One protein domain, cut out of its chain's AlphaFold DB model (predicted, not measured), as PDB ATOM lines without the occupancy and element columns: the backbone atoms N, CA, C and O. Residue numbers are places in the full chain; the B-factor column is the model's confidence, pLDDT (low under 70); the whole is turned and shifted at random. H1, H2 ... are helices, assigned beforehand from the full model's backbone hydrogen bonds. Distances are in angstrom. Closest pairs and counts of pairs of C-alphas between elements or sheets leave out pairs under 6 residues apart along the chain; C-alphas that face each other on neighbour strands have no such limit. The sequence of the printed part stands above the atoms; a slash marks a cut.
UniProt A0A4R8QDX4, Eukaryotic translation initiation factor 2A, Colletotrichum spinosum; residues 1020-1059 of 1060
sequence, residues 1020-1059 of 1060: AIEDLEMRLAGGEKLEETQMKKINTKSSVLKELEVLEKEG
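This is residues 1020 to 1059 of the 1060 residues of the protein "Eukaryotic translation initiation factor 2A" of Colletotrichum spinosum (UniProt A0A4R8QDX4). A small head of two short helices, H1 and H2, sits at one end, and the outer part of the longest helix, H3, sticks out from it as an arm, with residues 1049 to 1059 standing free. In the head, H1 and H2 make a V, meeting near Ile 1021 and Ile 1042, and the link of residues 1030 to 1035 joins the far ends of the V. The printed part has 40 residues with three named helices, in the order H1, H2, H3 along the chain, and no named strand; its class is all helix. The whole is loose, with a radius of gyration of the C-alphas of 12.5 A, and it spans 38 by 16 by 11 A, the arm making much of the length.

Start at H3, residues 1045 to 1057, which touches no helix. Look back from its first residue to H1, residues 1020 to 1029: the two are close but not clearly touching, with 1 pair of C-alphas within 8 A, those of Ile 1021 and Lys 1045, 6.9 A apart. H1 and H3 run opposite ways at a tilt of 36 degrees, only just steep. H2, residues 1036 to 1042, and H3 meet only through their link. H1 and H2 touch, and their closest C-alphas are those of Ile 1021 and Ile 1042, 5.7 A apart. These two run opposite ways at a steep tilt of 69 degrees, only just short of about perpendicular. In the backbones of H2 and H3, each O i to N i+4 pair is within hydrogen-bond range; in H1, 5 of 6 are.

Find C-alpha 1045 at (6.143, 37.088, 24.760); from there H3 runs 18.4 A to C-alpha 1057 at (21.758, 33.021, 33.632), over 13 residues. Go back to Ala 1020, whose C-alpha is at (-0.340, 38.759, 32.071), and you are at the first residue of H1, which runs 14.5 A to Ala 1029. H2 runs from Glu 1036 to Ile 1042, 9.9 A from first to last C-alpha.

Look at Gly 1031 and Gly 1059 for the two C-alphas farthest apart, 38.7 A. The first and last printed C-alphas, of Ala 1020 and Gly 1059, are 23.5 A apart. The printed part has no cut. The link from H2 to H3 is tight, with 2 residues, and the link from H1 to H2 is short, with 6 residues. Read the B-factor column for the model's confidence: the mean pLDDT of the printed part is 84.6, and residues 1058 to 1059 are under 70.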
ATOM      1  N   ALA A1020       0.640  37.822  32.627       85.69
ATOM      2  CA  ALA A1020      -0.340  38.759  32.071       85.69
ATOM      3  C   ALA A1020      -0.476  38.671  30.538       85.69
ATOM      4  O   ALA A1020      -1.464  39.153  29.989       85.69
ATOM      5  N   ILE A1021       0.498  38.076  29.844       92.12
ATOM      6  CA  ILE A1021       0.390  37.728  28.424       92.12
ATOM      7  C   ILE A1021      -0.307  36.371  28.264       92.12
ATOM      8  O   ILE A1021      -1.154  36.230  27.391       92.12
ATOM      9  N   GLU A1022      -0.030  35.410  29.144       90.31
ATOM     10  CA  GLU A1022      -0.668  34.086  29.148       90.31
ATOM     11  C   GLU A1022      -2.177  34.149  29.419       90.31
ATOM     12  O   GLU A1022      -2.941  33.432  28.780       90.31
ATOM     13  N   ASP A1023      -2.632  35.067  30.279       88.81
ATOM     14  CA  ASP A1023      -4.064  35.368  30.442       88.81
ATOM     15  C   ASP A1023      -4.708  35.862  29.130       88.81
ATOM     16  O   ASP A1023      -5.793  35.418  28.757       88.81
ATOM     17  N   LEU A1024      -4.012  36.721  28.373       90.62
ATOM     18  CA  LEU A1024      -4.485  37.194  27.068       90.62
ATOM     19  C   LEU A1024      -4.478  36.071  26.017       90.62
ATOM     20  O   LEU A1024      -5.419  35.977  25.234       90.62
ATOM     21  N   GLU A1025      -3.472  35.193  26.011       88.50
ATOM     22  CA  GLU A1025      -3.434  34.016  25.130       88.50
ATOM     23  C   GLU A1025      -4.580  33.037  25.432       88.50
ATOM     24  O   GLU A1025      -5.245  32.576  24.504       88.50
ATOM     25  N   MET A1026      -4.881  32.771  26.710       86.75
ATOM     26  CA  MET A1026      -6.026  31.937  27.105       86.75
ATOM     27  C   MET A1026      -7.367  32.557  26.694       86.75
ATOM     28  O   MET A1026      -8.262  31.843  26.241       86.75
ATOM     29  N   ARG A1027      -7.513  33.883  26.794       84.94
ATOM     30  CA  ARG A1027      -8.728  34.599  26.366       84.94
ATOM     31  C   ARG A1027      -8.899  34.613  24.845       84.94
ATOM     32  O   ARG A1027     -10.006  34.394  24.356       84.94
ATOM     33  N   LEU A1028      -7.804  34.767  24.099       84.88
ATOM     34  CA  LEU A1028      -7.790  34.624  22.641       84.88
ATOM     35  C   LEU A1028      -8.165  33.193  22.213       84.88
ATOM     36  O   LEU A1028      -8.988  33.018  21.315       84.88
ATOM     37  N   ALA A1029      -7.627  32.172  22.891       81.75
ATOM     38  CA  ALA A1029      -7.993  30.769  22.676       81.75
ATOM     39  C   ALA A1029      -9.460  30.469  23.052       81.75
ATOM     40  O   ALA A1029     -10.098  29.626  22.425       81.75
ATOM     41  N   GLY A1030     -10.023  31.206  24.016       79.75
ATOM     42  CA  GLY A1030     -11.454  31.220  24.339       79.75
ATOM     43  C   GLY A1030     -12.348  31.926  23.306       79.75
ATOM     44  O   GLY A1030     -13.559  31.995  23.505       79.75
ATOM     45  N   GLY A1031     -11.783  32.450  22.211       75.88
ATOM     46  CA  GLY A1031     -12.518  33.115  21.131       75.88
ATOM     47  C   GLY A1031     -12.820  34.599  21.371       75.88
ATOM     48  O   GLY A1031     -13.596  35.191  20.617       75.88
ATOM     49  N   GLU A1032     -12.233  35.224  22.397       85.44
ATOM     50  CA  GLU A1032     -12.420  36.652  22.667       85.44
ATOM     51  C   GLU A1032     -11.641  37.515  21.655       85.44
ATOM     52  O   GLU A1032     -10.449  37.315  21.414       85.44
ATOM     53  N   LYS A1033     -12.310  38.509  21.053       78.06
ATOM     54  CA  LYS A1033     -11.675  39.442  20.109       78.06
ATOM     55  C   LYS A1033     -10.859  40.496  20.858       78.06
ATOM     56  O   LYS A1033     -11.406  41.504  21.296       78.06
ATOM     57  N   LEU A1034      -9.555  40.260  20.967       85.31
ATOM     58  CA  LEU A1034      -8.604  41.194  21.568       85.31
ATOM     59  C   LEU A1034      -8.317  42.416  20.680       85.31
ATOM     60  O   LEU A1034      -8.352  42.349  19.450       85.31
ATOM     61  N   GLU A1035      -7.965  43.532  21.315       89.00
ATOM     62  CA  GLU A1035      -7.508  44.745  20.635       89.00
ATOM     63  C   GLU A1035      -6.135  44.561  19.973       89.00
ATOM     64  O   GLU A1035      -5.275  43.822  20.456       89.00
ATOM     65  N   GLU A1036      -5.846  45.355  18.939       80.06
ATOM     66  CA  GLU A1036      -4.528  45.380  18.288       80.06
ATOM     67  C   GLU A1036      -3.382  45.696  19.281       80.06
ATOM     68  O   GLU A1036      -2.258  45.218  19.127       80.06
ATOM     69  N   THR A1037      -3.666  46.457  20.348       83.12
ATOM     70  CA  THR A1037      -2.717  46.770  21.435       83.12
ATOM     71  C   THR A1037      -2.414  45.564  22.335       83.12
ATOM     72  O   THR A1037      -1.318  45.466  22.891       83.12
ATOM     73  N   GLN A1038      -3.366  44.639  22.473       83.00
ATOM     74  CA  GLN A1038      -3.254  43.405  23.252       83.00
ATOM     75  C   GLN A1038      -2.579  42.310  22.419       83.00
ATOM     76  O   GLN A1038      -1.639  41.680  22.897       83.00
ATOM     77  N   MET A1039      -2.942  42.182  21.138       85.69
ATOM     78  CA  MET A1039      -2.246  41.314  20.175       85.69
ATOM     79  C   MET A1039      -0.756  41.673  20.057       85.69
ATOM     80  O   MET A1039       0.105  40.795  20.072       85.69
ATOM     81  N   LYS A1040      -0.415  42.971  20.047       87.12
ATOM     82  CA  LYS A1040       0.986  43.429  20.095       87.12
ATOM     83  C   LYS A1040       1.710  43.029  21.386       87.12
ATOM     84  O   LYS A1040       2.908  42.778  21.326       87.12
ATOM     85  N   LYS A1041       1.018  42.915  22.529       88.94
ATOM     86  CA  LYS A1041       1.614  42.390  23.776       88.94
ATOM     87  C   LYS A1041       1.873  40.886  23.686       88.94
ATOM     88  O   LYS A1041       2.977  40.473  24.031       88.94
ATOM     89  N   ILE A1042       0.932  40.098  23.155       89.62
ATOM     90  CA  ILE A1042       1.136  38.659  22.891       89.62
ATOM     91  C   ILE A1042       2.385  38.442  22.027       89.62
ATOM     92  O   ILE A1042       3.296  37.719  22.423       89.62
ATOM     93  N   ASN A1043       2.520  39.193  20.931       88.12
ATOM     94  CA  ASN A1043       3.687  39.115  20.047       88.12
ATOM     95  C   ASN A1043       5.031  39.479  20.724       88.12
ATOM     96  O   ASN A1043       6.084  39.151  20.182       88.12
ATOM     97  N   THR A1044       5.034  40.118  21.905       90.69
ATOM     98  CA  THR A1044       6.270  40.381  22.678       90.69
ATOM     99  C   THR A1044       6.683  39.247  23.626       90.69
ATOM    100  O   THR A1044       7.783  39.318  24.178       90.69
ATOM    101  N   LYS A1045       5.877  38.182  23.799       89.12
ATOM    102  CA  LYS A1045       6.143  37.088  24.760       89.12
ATOM    103  C   LYS A1045       7.543  36.487  24.614       89.12
ATOM    104  O   LYS A1045       8.259  36.351  25.601       89.12
ATOM    105  N   SER A1046       7.962  36.197  23.382       86.75
ATOM    106  CA  SER A1046       9.278  35.620  23.070       86.75
ATOM    107  C   SER A1046      10.454  36.525  23.464       86.75
ATOM    108  O   SER A1046      11.493  36.024  23.887       86.75
ATOM    109  N   SER A1047      10.295  37.851  23.387       87.69
ATOM    110  CA  SER A1047      11.311  38.810  23.840       87.69
ATOM    111  C   SER A1047      11.362  38.910  25.364       87.69
ATOM    112  O   SER A1047      12.448  39.008  25.926       87.69
ATOM    113  N   VAL A1048      10.206  38.867  26.036       89.75
ATOM    114  CA  VAL A1048      10.125  38.925  27.508       89.75
ATOM    115  C   VAL A1048      10.689  37.647  28.137       89.75
ATOM    116  O   VAL A1048      11.380  37.726  29.147       89.75
ATOM    117  N   LEU A1049      10.446  36.484  27.524       88.62
ATOM    118  CA  LEU A1049      11.032  35.210  27.952       88.62
ATOM    119  C   LEU A1049      12.552  35.174  27.745       88.62
ATOM    120  O   LEU A1049      13.261  34.755  28.650       88.62
ATOM    121  N   LYS A1050      13.072  35.683  26.618       90.12
ATOM    122  CA  LYS A1050      14.528  35.805  26.415       90.12
ATOM    123  C   LYS A1050      15.187  36.776  27.399       90.12
ATOM    124  O   LYS A1050      16.265  36.480  27.897       90.12
ATOM    125  N   GLU A1051      14.548  37.907  27.710       88.94
ATOM    126  CA  GLU A1051      15.054  38.832  28.737       88.94
ATOM    127  C   GLU A1051      15.064  38.180  30.131       88.94
ATOM    128  O   GLU A1051      15.977  38.430  30.915       88.94
ATOM    129  N   LEU A1052      14.088  37.315  30.432       87.75
ATOM    130  CA  LEU A1052      14.061  36.533  31.668       87.75
ATOM    131  C   LEU A1052      15.194  35.493  31.711       87.75
ATOM    132  O   LEU A1052      15.946  35.467  32.678       87.75
ATOM    133  N   GLU A1053      15.348  34.690  30.657       85.44
ATOM    134  CA  GLU A1053      16.344  33.611  30.574       85.44
ATOM    135  C   GLU A1053      17.789  34.135  30.666       85.44
ATOM    136  O   GLU A1053      18.646  33.494  31.272       85.44
ATOM    137  N   VAL A1054      18.063  35.322  30.110       86.56
ATOM    138  CA  VAL A1054      19.357  36.007  30.273       86.56
ATOM    139  C   VAL A1054      19.574  36.422  31.730       86.56
ATOM    140  O   VAL A1054      20.609  36.093  32.298       86.56
ATOM    141  N   LEU A1055      18.590  37.057  32.377       80.38
ATOM    142  CA  LEU A1055      18.707  37.494  33.778       80.38
ATOM    143  C   LEU A1055      18.756  36.335  34.788       80.38
ATOM    144  O   LEU A1055      19.274  36.514  35.888       80.38
ATOM    145  N   GLU A1056      18.216  35.167  34.438       77.06
ATOM    146  CA  GLU A1056      18.326  33.939  35.236       77.06
ATOM    147  C   GLU A1056      19.691  33.244  35.028       77.06
ATOM    148  O   GLU A1056      20.183  32.595  35.947       77.06
ATOM    149  N   LYS A1057      20.364  33.456  33.883       75.00
ATOM    150  CA  LYS A1057      21.758  33.021  33.632       75.00
ATOM    151  C   LYS A1057      22.818  33.984  34.182       75.00
ATOM    152  O   LYS A1057      23.881  33.536  34.581       75.00
ATOM    153  N   GLU A1058      22.523  35.281  34.246       65.94
ATOM    154  CA  GLU A1058      23.351  36.311  34.904       65.94
ATOM    155  C   GLU A1058      23.201  36.319  36.444       65.94
ATOM    156  O   GLU A1058      23.807  37.144  37.126       65.94
ATOM    157  N   GLY A1059      22.350  35.448  36.997       59.66
ATOM    158  CA  GLY A1059      22.044  35.361  38.429       59.66
ATOM    159  C   GLY A1059      22.624  34.136  39.144       59.66
ATOM    160  O   GLY A1059      22.173  33.853  40.256       59.66
TER     161      GLY A1059